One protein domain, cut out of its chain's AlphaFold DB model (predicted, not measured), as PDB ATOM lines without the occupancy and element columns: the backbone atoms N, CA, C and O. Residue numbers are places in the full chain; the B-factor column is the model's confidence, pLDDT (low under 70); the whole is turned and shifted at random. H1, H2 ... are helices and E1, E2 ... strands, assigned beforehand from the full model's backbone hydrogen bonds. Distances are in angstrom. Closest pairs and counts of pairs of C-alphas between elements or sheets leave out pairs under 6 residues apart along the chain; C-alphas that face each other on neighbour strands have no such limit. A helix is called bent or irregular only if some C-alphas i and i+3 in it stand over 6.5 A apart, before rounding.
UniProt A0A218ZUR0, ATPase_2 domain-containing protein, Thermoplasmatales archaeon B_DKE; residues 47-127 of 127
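AT A GLANCE: This is residues 47 to 127 of the 127 residues of the protein "ATPase_2 domain-containing protein" of Thermoplasmatales archaeon B_DKE (UniProt A0A218ZUR0). A short ribbon of two parallel strands, E1 and E2 side by side, makes one wall of this small domain, with H1, H3 and H5 to one side of it and its other face bare. H1 and H3 run back nearly parallel to each other, short H2 packs on H1, and H4 leads from the end of E2 to H5, which packs on H3. The printed part has 81 residues, with five named helices and two named strands in the order E1, H1, H2, H3, E2, H4, H5, and its class is mostly helix. It is compact, with a radius of gyration of the C-alphas of 12.3 A, and the C-alphas span 35 by 28 by 18 A.

HOW THE PARTS SIT: Start at E1, residues 47 to 51, and set beside it its parallel neighbour E2, residues 104 to 108, at 11 degrees; N 48 and O 104 are 2.8 A apart and N 106 and O 48 are 2.9 A apart, both within hydrogen-bond range. Between them along the chain come H1, residues 57 to 71, H2, residues 76 to 79, and H3, residues 85 to 95: a strand-helix-strand unit, two parallel neighbour strands with helices between. Look from E1 to H1 at Leu 50 and Phe 64, their closest C-alphas, 6.8 A apart. With its residues 65 to 69 alone H1 touches H2, closest at the C-alphas of Ser 69 and Phe 77, 5.9 A. H1 and H3 are close but not clearly touching, with the C-alphas of Val 61 and Trp 85 closest at 7.1 A; they run the same way at a shallow tilt of 11 degrees. H3 touches H5, residues 120 to 126, closest at the C-alphas of Asp 86 and Leu 123, 6.4 A; they run the same way at a steep tilt of 38 degrees, only just past shallow. H4, residues 110 to 116, and H5 only just touch, and only at the corner by their link, with 3 pairs of C-alphas within 8 A, the closest those of Ile 114 and Phe 120, 6.1 A. H1 and E2 are apart. Every O i to N i+4 pair is within hydrogen-bond range in H1, H3, H4 and H5; H2 is too short for one, and its one O i to N i+3 pair is not within range.

IN THESE COORDINATES: Find C-alpha 47 at (33.537, -26.038, -9.353), where E1 begins its 12.9 A; E2 covers 12.5 A. H1 begins at C-alpha 57, (48.051, -36.944, -21.091), and is 20.8 A long. H2, 7.0 A from C-alpha 76 to 79, is only just irregular, and H3 measures 15.2 A. H4 measures 10.0 A, and H5, 9.9 A, ends at C-alpha 126, (29.036, -37.641, -26.292).

THE WHOLE: The C-alphas of Gln 54 and Ala 99 are the two farthest apart, 36.0 A. The printed part has no cut and no long link, and it ends at Tyr 127, the chain's last residue. The mean pLDDT of the printed part is 81.9, and it is under 70 at residue 56 and residues 97 to 101.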
ATOM      1  N   ALA A  47      32.720 -26.065  -8.154       91.62
ATOM      2  CA  ALA A  47      33.537 -26.038  -9.353       91.62
ATOM      3  C   ALA A  47      34.737 -26.981  -9.257       91.62
ATOM      4  O   ALA A  47      35.430 -27.026  -8.243       91.62
ATOM      5  N   ILE A  48      35.018 -27.666 -10.360       89.56
ATOM      6  CA  ILE A  48      36.270 -28.379 -10.582       89.56
ATOM      7  C   ILE A  48      37.079 -27.553 -11.579       89.56
ATOM      8  O   ILE A  48      36.662 -27.342 -12.719       89.56
ATOM      9  N   TYR A  49      38.242 -27.078 -11.144       91.44
ATOM     10  CA  TYR A  49      39.159 -26.322 -11.986       91.44
ATOM     11  C   TYR A  49      40.339 -27.198 -12.393       91.44
ATOM     12  O   TYR A  49      41.065 -27.712 -11.535       91.44
ATOM     13  N   LEU A  50      40.553 -27.346 -13.697       88.25
ATOM     14  CA  LEU A  50      41.701 -28.026 -14.270       88.25
ATOM     15  C   LEU A  50      42.537 -27.047 -15.087       88.25
ATOM     16  O   LEU A  50      42.064 -26.473 -16.062       88.25
ATOM     17  N   LEU A  51      43.804 -26.923 -14.704       88.25
ATOM     18  CA  LEU A  51      44.819 -26.298 -15.538       88.25
ATOM     19  C   LEU A  51      45.426 -27.386 -16.415       88.25
ATOM     20  O   LEU A  51      46.034 -28.320 -15.887       88.25
ATOM     21  N   VAL A  52      45.248 -27.279 -17.727       86.50
ATOM     22  CA  VAL A  52      45.894 -28.185 -18.672       86.50
ATOM     23  C   VAL A  52      47.297 -27.657 -18.955       86.50
ATOM     24  O   VAL A  52      47.478 -26.514 -19.362       86.50
ATOM     25  N   THR A  53      48.303 -28.489 -18.726       84.12
ATOM     26  CA  THR A  53      49.703 -28.190 -19.038       84.12
ATOM     27  C   THR A  53      50.166 -29.048 -20.215       84.12
ATOM     28  O   THR A  53      49.482 -29.982 -20.628       84.12
ATOM     29  N   GLN A  54      51.349 -28.758 -20.759       79.19
ATOM     30  CA  GLN A  54      51.969 -29.575 -21.814       79.19
ATOM     31  C   GLN A  54      52.476 -30.948 -21.324       79.19
ATOM     32  O   GLN A  54      53.120 -31.667 -22.082       79.19
ATOM     33  N   GLU A  55      52.215 -31.313 -20.068       76.62
ATOM     34  CA  GLU A  55      52.568 -32.617 -19.508       76.62
ATOM     35  C   GLU A  55      51.906 -33.770 -20.267       76.62
ATOM     36  O   GLU A  55      50.914 -33.591 -20.972       76.62
ATOM     37  N   GLU A  56      52.422 -34.988 -20.091       69.88
ATOM     38  CA  GLU A  56      51.807 -36.159 -20.704       69.88
ATOM     39  C   GLU A  56      50.337 -36.313 -20.295       69.88
ATOM     40  O   GLU A  56      49.984 -36.213 -19.117       69.88
ATOM     41  N   LYS A  57      49.490 -36.682 -21.266       70.19
ATOM     42  CA  LYS A  57      48.051 -36.944 -21.091       70.19
ATOM     43  C   LYS A  57      47.740 -37.754 -19.827       70.19
ATOM     44  O   LYS A  57      46.777 -37.463 -19.123       70.19
ATOM     45  N   SER A  58      48.555 -38.770 -19.538       70.50
ATOM     46  CA  SER A  58      48.364 -39.650 -18.383       70.50
ATOM     47  C   SER A  58      48.549 -38.930 -17.038       70.50
ATOM     48  O   SER A  58      47.838 -39.238 -16.086       70.50
ATOM     49  N   GLN A  59      49.445 -37.942 -16.950       74.12
ATOM     50  CA  GLN A  59      49.647 -37.131 -15.745       74.12
ATOM     51  C   GLN A  59      48.493 -36.156 -15.528       74.12
ATOM     52  O   GLN A  59      47.971 -36.066 -14.416       74.12
ATOM     53  N   VAL A  60      48.026 -35.508 -16.601       74.69
ATOM     54  CA  VAL A  60      46.885 -34.582 -16.543       74.69
ATOM     55  C   VAL A  60      45.629 -35.309 -16.054       74.69
ATOM     56  O   VAL A  60      44.986 -34.852 -15.109       74.69
ATOM     57  N   VAL A  61      45.309 -36.480 -16.623       75.81
ATOM     58  CA  VAL A  61      44.122 -37.255 -16.215       75.81
ATOM     59  C   VAL A  61      44.265 -37.809 -14.791       75.81
ATOM     60  O   VAL A  61      43.298 -37.780 -14.028       75.81
ATOM     61  N   ARG A  62      45.462 -38.242 -14.369       78.00
ATOM     62  CA  ARG A  62      45.703 -38.681 -12.981       78.00
ATOM     63  C   ARG A  62      45.521 -37.551 -11.970       78.00
ATOM     64  O   ARG A  62      44.804 -37.722 -10.983       78.00
ATOM     65  N   GLY A  63      46.138 -36.395 -12.221       77.31
ATOM     66  CA  GLY A  63      45.991 -35.213 -11.371       77.31
ATOM     67  C   GLY A  63      44.534 -34.763 -11.286       77.31
ATOM     68  O   GLY A  63      44.049 -34.387 -10.219       77.31
ATOM     69  N   PHE A  64      43.809 -34.890 -12.393       79.56
ATOM     70  CA  PHE A  64      42.392 -34.590 -12.452       79.56
ATOM     71  C   PHE A  64      41.520 -35.598 -11.693       79.56
ATOM     72  O   PHE A  64      40.642 -35.191 -10.938       79.56
ATOM     73  N   SER A  65      41.803 -36.897 -11.802       80.44
ATOM     74  CA  SER A  65      41.098 -37.962 -11.065       80.44
ATOM     75  C   SER A  65      41.142 -37.748  -9.559       80.44
ATOM     76  O   SER A  65      40.150 -37.962  -8.862       80.44
ATOM     77  N   ARG A  66      42.291 -37.276  -9.059       78.88
ATOM     78  CA  ARG A  66      42.457 -36.917  -7.651       78.88
ATOM     79  C   ARG A  66      41.564 -35.734  -7.274       78.88
ATOM     80  O   ARG A  66      40.785 -35.856  -6.344       78.88
ATOM     81  N   ARG A  67      41.575 -34.652  -8.064       80.75
ATOM     82  CA  ARG A  67      40.696 -33.485  -7.834       80.75
ATOM     83  C   ARG A  67      39.215 -33.853  -7.849       80.75
ATOM     84  O   ARG A  67      38.452 -33.313  -7.063       80.75
ATOM     85  N   VAL A  68      38.812 -34.756  -8.738       80.19
ATOM     86  CA  VAL A  68      37.437 -35.265  -8.831       80.19
ATOM     87  C   VAL A  68      37.077 -36.102  -7.601       80.19
ATOM     88  O   VAL A  68      35.994 -35.928  -7.055       80.19
ATOM     89  N   SER A  69      37.984 -36.971  -7.146       80.25
ATOM     90  CA  SER A  69      37.815 -37.754  -5.910       80.25
ATOM     91  C   SER A  69      37.624 -36.846  -4.704       80.25
ATOM     92  O   SER A  69      36.654 -36.995  -3.969       80.25
ATOM     93  N   ASP A  70      38.507 -35.859  -4.556       81.06
ATOM     94  CA  ASP A  70      38.457 -34.887  -3.466       81.06
ATOM     95  C   ASP A  70      37.166 -34.055  -3.536       81.06
ATOM     96  O   ASP A  70      36.525 -33.816  -2.519       81.06
ATOM     97  N   PHE A  71      36.747 -33.657  -4.743       81.25
ATOM     98  CA  PHE A  71      35.537 -32.864  -4.956       81.25
ATOM     99  C   PHE A  71      34.250 -33.620  -4.594       81.25
ATOM    100  O   PHE A  71      33.328 -33.029  -4.034       81.25
ATOM    101  N   PHE A  72      34.158 -34.903  -4.951       79.38
ATOM    102  CA  PHE A  72      32.989 -35.736  -4.653       79.38
ATOM    103  C   PHE A  72      33.081 -36.449  -3.298       79.38
ATOM    104  O   PHE A  72      32.198 -37.249  -2.995       79.38
ATOM    105  N   GLU A  73      34.139 -36.187  -2.519       78.56
ATOM    106  CA  GLU A  73      34.467 -36.907  -1.280       78.56
ATOM    107  C   GLU A  73      34.448 -38.437  -1.473       78.56
ATOM    108  O   GLU A  73      34.055 -39.206  -0.597       78.56
ATOM    109  N   ASP A  74      34.874 -38.888  -2.657       77.31
ATOM    110  CA  ASP A  74      34.848 -40.286  -3.071       77.31
ATOM    111  C   ASP A  74      36.276 -40.813  -3.215       77.31
ATOM    112  O   ASP A  74      37.025 -40.408  -4.105       77.31
ATOM    113  N   SER A  75      36.669 -41.751  -2.350       76.31
ATOM    114  CA  SER A  75      38.010 -42.342  -2.366       76.31
ATOM    115  C   SER A  75      38.280 -43.262  -3.566       76.31
ATOM    116  O   SER A  75      39.403 -43.761  -3.695       76.31
ATOM    117  N   LEU A  76      37.293 -43.498  -4.443       75.19
ATOM    118  CA  LEU A  76      37.362 -44.438  -5.569       75.19
ATOM    119  C   LEU A  76      38.644 -44.298  -6.407       75.19
ATOM    120  O   LEU A  76      39.259 -45.311  -6.751       75.19
ATOM    121  N   PHE A  77      39.089 -43.068  -6.697       77.56
ATOM    122  CA  PHE A  77      40.266 -42.836  -7.548       77.56
ATOM    123  C   PHE A  77      41.538 -42.432  -6.798       77.56
ATOM    124  O   PHE A  77      42.528 -42.062  -7.433       77.56
ATOM    125  N   GLN A  78      41.559 -42.537  -5.464       71.31
ATOM    126  CA  GLN A  78      42.789 -42.325  -4.691       71.31
ATOM    127  C   GLN A  78      43.817 -43.437  -4.949       71.31
ATOM    128  O   GLN A  78      45.010 -43.154  -5.054       71.31
ATOM    129  N   GLN A  79      43.352 -44.684  -5.085       73.38
ATOM    130  CA  GLN A  79      44.204 -45.854  -5.345       73.38
ATOM    131  C   GLN A  79      44.221 -46.260  -6.824       73.38
ATOM    132  O   GLN A  79      45.248 -46.717  -7.314       73.38
ATOM    133  N   ASN A  80      43.116 -46.036  -7.546       79.69
ATOM    134  CA  ASN A  80      42.986 -46.340  -8.973       79.69
ATOM    135  C   ASN A  80      42.560 -45.090  -9.758       79.69
ATOM    136  O   ASN A  80      41.374 -44.925 -10.045       79.69
ATOM    137  N   PRO A  81      43.497 -44.184 -10.091       79.88
ATOM    138  CA  PRO A  81      43.204 -43.015 -10.911       79.88
ATOM    139  C   PRO A  81      42.580 -43.392 -12.259       79.88
ATOM    140  O   PRO A  81      42.931 -44.420 -12.840       79.88
ATOM    141  N   LEU A  82      41.727 -42.524 -12.804       82.88
ATOM    142  CA  LEU A  82      41.243 -42.686 -14.172       82.88
ATOM    143  C   LEU A  82      42.418 -42.589 -15.153       82.88
ATOM    144  O   LEU A  82      43.368 -41.823 -14.960       82.88
ATOM    145  N   SER A  83      42.333 -43.365 -16.228       81.00
ATOM    146  CA  SER A  83      43.337 -43.431 -17.296       81.00
ATOM    147  C   SER A  83      43.010 -42.551 -18.499       81.00
ATOM    148  O   SER A  83      43.899 -42.212 -19.282       81.00
ATOM    149  N   ASP A  84      41.740 -42.182 -18.669       84.56
ATOM    150  CA  ASP A  84      41.243 -41.497 -19.857       84.56
ATOM    151  C   ASP A  84      40.023 -40.603 -19.581       84.56
ATOM    152  O   ASP A  84      39.382 -40.644 -18.532       84.56
ATOM    153  N   TRP A  85      39.727 -39.764 -20.574       85.19
ATOM    154  CA  TRP A  85      38.647 -38.782 -20.541       85.19
ATOM    155  C   TRP A  85      37.250 -39.393 -20.653       85.19
ATOM    156  O   TRP A  85      36.311 -38.821 -20.114       85.19
ATOM    157  N   ASP A  86      37.097 -40.535 -21.330       87.44
ATOM    158  CA  ASP A  86      35.797 -41.203 -21.478       87.44
ATOM    159  C   ASP A  86      35.305 -41.710 -20.117       87.44
ATOM    160  O   ASP A  86      34.188 -41.412 -19.693       87.44
ATOM    161  N   SER A  87      36.198 -42.372 -19.380       86.62
ATOM    162  CA  SER A  87      35.954 -42.838 -18.017       86.62
ATOM    163  C   SER A  87      35.653 -41.674 -17.072       86.62
ATOM    164  O   SER A  87      34.752 -41.775 -16.239       86.62
ATOM    165  N   PHE A  88      36.347 -40.541 -17.242       84.69
ATOM    166  CA  PHE A  88      36.043 -39.316 -16.505       84.69
ATOM    167  C   PHE A  88      34.627 -38.802 -16.777       84.69
ATOM    168  O   PHE A  88      33.855 -38.648 -15.831       84.69
ATOM    169  N   PHE A  89      34.274 -38.540 -18.039       86.00
ATOM    170  CA  PHE A  89      32.964 -37.975 -18.362       86.00
ATOM    171  C   PHE A  89      31.834 -38.929 -17.968       86.00
ATOM    172  O   PHE A  89      30.818 -38.485 -17.438       86.00
ATOM    173  N   LYS A  90      32.047 -40.243 -18.110       87.19
ATOM    174  CA  LYS A  90      31.108 -41.269 -17.642       87.19
ATOM    175  C   LYS A  90      30.887 -41.217 -16.131       87.19
ATOM    176  O   LYS A  90      29.744 -41.261 -15.687       87.19
ATOM    177  N   TYR A  91      31.959 -41.125 -15.346       84.69
ATOM    178  CA  TYR A  91      31.848 -40.998 -13.893       84.69
ATOM    179  C   TYR A  91      31.163 -39.687 -13.495       84.69
ATOM    180  O   TYR A  91      30.240 -39.696 -12.684       84.69
ATOM    181  N   HIS A  92      31.575 -38.569 -14.099       81.12
ATOM    182  CA  HIS A  92      31.001 -37.254 -13.837       81.12
ATOM    183  C   HIS A  92      29.495 -37.222 -14.134       81.12
ATOM    184  O   HIS A  92      28.721 -36.825 -13.268       81.12
ATOM    185  N   ALA A  93      29.071 -37.720 -15.300       82.69
ATOM    186  CA  ALA A  93      27.659 -37.820 -15.669       82.69
ATOM    187  C   ALA A  93      26.855 -38.706 -14.699       82.69
ATOM    188  O   ALA A  93      25.695 -38.423 -14.426       82.69
ATOM    189  N   GLY A  94      27.472 -39.755 -14.141       82.38
ATOM    190  CA  GLY A  94      26.839 -40.600 -13.124       82.38
ATOM    191  C   GLY A  94      26.702 -39.935 -11.749       82.38
ATOM    192  O   GLY A  94      25.779 -40.265 -11.008       82.38
ATOM    193  N   LYS A  95      27.602 -39.008 -11.396       79.12
ATOM    194  CA  LYS A  95      27.564 -38.279 -10.116       79.12
ATOM    195  C   LYS A  95      26.674 -37.043 -10.158       79.12
ATOM    196  O   LYS A  95      26.041 -36.725  -9.159       79.12
ATOM    197  N   VAL A  96      26.617 -36.349 -11.293       74.81
ATOM    198  CA  VAL A  96      25.739 -35.190 -11.481       74.81
ATOM    199  C   VAL A  96      24.333 -35.694 -11.802       74.81
ATOM    200  O   VAL A  96      23.898 -35.719 -12.949       74.81
ATOM    201  N   THR A  97      23.620 -36.143 -10.769       66.31
ATOM    202  CA  THR A  97      22.182 -36.407 -10.883       66.31
ATOM    203  C   THR A  97      21.417 -35.089 -10.774       66.31
ATOM    204  O   THR A  97      21.871 -34.141 -10.134       66.31
ATOM    205  N   SER A  98      20.247 -35.001 -11.405       59.47
ATOM    206  CA  SER A  98      19.431 -33.781 -11.534       59.47
ATOM    207  C   SER A  98      18.977 -33.132 -10.211       59.47
ATOM    208  O   SER A  98      18.342 -32.080 -10.247       59.47
ATOM    209  N   ALA A  99      19.301 -33.726  -9.058       54.56
ATOM    210  CA  ALA A  99      19.014 -33.207  -7.723       54.56
ATOM    211  C   ALA A  99      20.166 -32.384  -7.103       54.56
ATOM    212  O   ALA A  99      19.941 -31.690  -6.112       54.56
ATOM    213  N   ASP A 100      21.378 -32.429  -7.671       60.09
ATOM    214  CA  ASP A 100      22.532 -31.704  -7.141       60.09
ATOM    215  C   ASP A 100      22.667 -30.289  -7.720       60.09
ATOM    216  O   ASP A 100      22.451 -30.024  -8.902       60.09
ATOM    217  N   SER A 101      23.076 -29.353  -6.865       68.81
ATOM    218  CA  SER A 101      23.457 -27.985  -7.240       68.81
ATOM    219  C   SER A 101      24.385 -27.958  -8.466       68.81
ATOM    220  O   SER A 101      25.381 -28.684  -8.485       68.81
ATOM    221  N   LYS A 102      24.113 -27.069  -9.434       83.81
ATOM    222  CA  LYS A 102      24.854 -26.940 -10.701       83.81
ATOM    223  C   LYS A 102      26.371 -26.891 -10.487       83.81
ATOM    224  O   LYS A 102      26.880 -26.003  -9.793       83.81
ATOM    225  N   MET A 103      27.078 -27.830 -11.113       88.12
ATOM    226  CA  MET A 103      28.538 -27.923 -11.088       88.12
ATOM    227  C   MET A 103      29.161 -27.177 -12.268       88.12
ATOM    228  O   MET A 103      28.632 -27.194 -13.377       88.12
ATOM    229  N   ILE A 104      30.311 -26.547 -12.033       92.38
ATOM    230  CA  ILE A 104      31.126 -25.906 -13.067       92.38
ATOM    231  C   ILE A 104      32.376 -26.748 -13.307       92.38
ATOM    232  O   ILE A 104      33.110 -27.057 -12.371       92.38
ATOM    233  N   LEU A 105      32.656 -27.065 -14.568       91.69
ATOM    234  CA  LEU A 105      33.912 -27.680 -14.973       91.69
ATOM    235  C   LEU A 105      34.726 -26.686 -15.806       91.69
ATOM    236  O   LEU A 105      34.260 -26.209 -16.838       91.69
ATOM    237  N   VAL A 106      35.935 -26.363 -15.345       94.19
ATOM    238  CA  VAL A 106      36.843 -25.437 -16.030       94.19
ATOM    239  C   VAL A 106      38.038 -26.196 -16.586       94.19
ATOM    240  O   VAL A 106      38.765 -26.840 -15.833       94.19
ATOM    241  N   PHE A 107      38.273 -26.038 -17.888       92.31
ATOM    242  CA  PHE A 107      39.499 -26.436 -18.573       92.31
ATOM    243  C   PHE A 107      40.276 -25.173 -18.966       92.31
ATOM    244  O   PHE A 107      39.970 -24.554 -19.986       92.31
ATOM    245  N   ASP A 108      41.244 -24.757 -18.150       92.50
ATOM    246  CA  ASP A 108      42.148 -23.661 -18.511       92.50
ATOM    247  C   ASP A 108      43.264 -24.185 -19.426       92.50
ATOM    248  O   ASP A 108      43.703 -25.328 -19.282       92.50
ATOM    249  N   GLU A 109      43.684 -23.366 -20.388       90.94
ATOM    250  CA  GLU A 109      44.624 -23.740 -21.459       90.94
ATOM    251  C   GLU A 109      44.206 -25.012 -22.243       90.94
ATOM    252  O   GLU A 109      45.024 -25.840 -22.649       90.94
ATOM    253  N   VAL A 110      42.897 -25.160 -22.506       89.69
ATOM    254  CA  VAL A 110      42.287 -26.324 -23.194       89.69
ATOM    255  C   VAL A 110      42.884 -26.635 -24.575       89.69
ATOM    256  O   VAL A 110      42.739 -27.748 -25.078       89.69
ATOM    257  N   THR A 111      43.585 -25.687 -25.198       88.94
ATOM    258  CA  THR A 111      44.307 -25.914 -26.458       88.94
ATOM    259  C   THR A 111      45.323 -27.042 -26.334       88.94
ATOM    260  O   THR A 111      45.363 -27.901 -27.212       88.94
ATOM    261  N   TYR A 112      46.049 -27.127 -25.213       88.88
ATOM    262  CA  TYR A 112      46.984 -28.231 -24.974       88.88
ATOM    263  C   TYR A 112      46.267 -29.581 -24.908       88.88
ATOM    264  O   TYR A 112      46.772 -30.587 -25.399       88.88
ATOM    265  N   LEU A 113      45.043 -29.607 -24.374       86.62
ATOM    266  CA  LEU A 113      44.259 -30.832 -24.272       86.62
ATOM    267  C   LEU A 113      43.809 -31.334 -25.646       86.62
ATOM    268  O   LEU A 113      43.863 -32.531 -25.925       86.62
ATOM    269  N   ILE A 114      43.377 -30.410 -26.505       88.69
ATOM    270  CA  ILE A 114      42.942 -30.712 -27.873       88.69
ATOM    271  C   ILE A 114      44.130 -31.184 -28.721       88.69
ATOM    272  O   ILE A 114      43.990 -32.137 -29.491       88.69
ATOM    273  N   GLU A 115      45.303 -30.567 -28.556       87.62
ATOM    274  CA  GLU A 115      46.540 -30.971 -29.236       87.62
ATOM    275  C   GLU A 115      46.967 -32.395 -28.854       87.62
ATOM    276  O   GLU A 115      47.293 -33.204 -29.725       87.62
ATOM    277  N   GLN A 116      46.907 -32.729 -27.561       83.81
ATOM    278  CA  GLN A 116      47.276 -34.050 -27.043       83.81
ATOM    279  C   GLN A 116      46.219 -35.129 -27.308       83.81
ATOM    280  O   GLN A 116      46.534 -36.321 -27.337       83.81
ATOM    281  N   ASN A 117      44.949 -34.744 -27.456       83.94
ATOM    282  CA  ASN A 117      43.841 -35.675 -27.617       83.94
ATOM    283  C   ASN A 117      42.803 -35.158 -28.621       83.94
ATOM    284  O   ASN A 117      41.799 -34.548 -28.251       83.94
ATOM    285  N   ARG A 118      42.996 -35.498 -29.900       84.62
ATOM    286  CA  ARG A 118      42.111 -35.068 -30.999       84.62
ATOM    287  C   ARG A 118      40.649 -35.497 -30.840       84.62
ATOM    288  O   ARG A 118      39.777 -34.849 -31.406       84.62
ATOM    289  N   SER A 119      40.365 -36.555 -30.074       87.00
ATOM    290  CA  SER A 119      38.992 -37.008 -29.815       87.00
ATOM    291  C   SER A 119      38.321 -36.307 -28.632       87.00
ATOM    292  O   SER A 119      37.149 -36.562 -28.377       87.00
ATOM    293  N   PHE A 120      39.016 -35.417 -27.914       87.44
ATOM    294  CA  PHE A 120      38.479 -34.769 -26.715       87.44
ATOM    295  C   PHE A 120      37.165 -34.023 -26.977       87.44
ATOM    296  O   PHE A 120      36.218 -34.181 -26.215       87.44
ATOM    297  N   LEU A 121      37.074 -33.264 -28.075       88.31
ATOM    298  CA  LEU A 121      35.845 -32.541 -28.422       88.31
ATOM    299  C   LEU A 121      34.682 -33.494 -28.727       88.31
ATOM    300  O   LEU A 121      33.558 -33.246 -28.304       88.31
ATOM    301  N   SER A 122      34.957 -34.607 -29.412       89.38
ATOM    302  CA  SER A 122      33.953 -35.643 -29.674       89.38
ATOM    303  C   SER A 122      33.498 -36.331 -28.386       89.38
ATOM    304  O   SER A 122      32.317 -36.628 -28.242       89.38
ATOM    305  N   LEU A 123      34.410 -36.555 -27.433       88.81
ATOM    306  CA  LEU A 123      34.066 -37.076 -26.109       88.81
ATOM    307  C   LEU A 123      33.202 -36.085 -25.332       88.81
ATOM    308  O   LEU A 123      32.186 -36.488 -24.789       88.81
ATOM    309  N   LEU A 124      33.550 -34.798 -25.333       86.75
ATOM    310  CA  LEU A 124      32.753 -33.768 -24.668       86.75
ATOM    311  C   LEU A 124      31.328 -33.674 -25.239       86.75
ATOM    312  O   LEU A 124      30.412 -33.368 -24.497       86.75
ATOM    313  N   GLN A 125      31.135 -33.934 -26.536       87.56
ATOM    314  CA  GLN A 125      29.807 -33.955 -27.161       87.56
ATOM    315  C   GLN A 125      28.996 -35.218 -26.826       87.56
ATOM    316  O   GLN A 125      27.769 -35.197 -26.890       87.56
ATOM    317  N   LYS A 126      29.671 -36.339 -26.549       88.75
ATOM    318  CA  LYS A 126      29.036 -37.641 -26.292       88.75
ATOM    319  C   LYS A 126      28.281 -37.676 -24.957       88.75
ATOM    320  O   LYS A 126      27.324 -38.442 -24.850       88.75
ATOM    321  N   TYR A 127      28.747 -36.924 -23.963       82.88
ATOM    322  CA  TYR A 127      28.210 -36.873 -22.600       82.88
ATOM    323  C   TYR A 127      27.472 -35.558 -22.358       82.88
ATOM    324  O   TYR A 127      26.485 -35.593 -21.593       82.88
TER     325      TYR A 127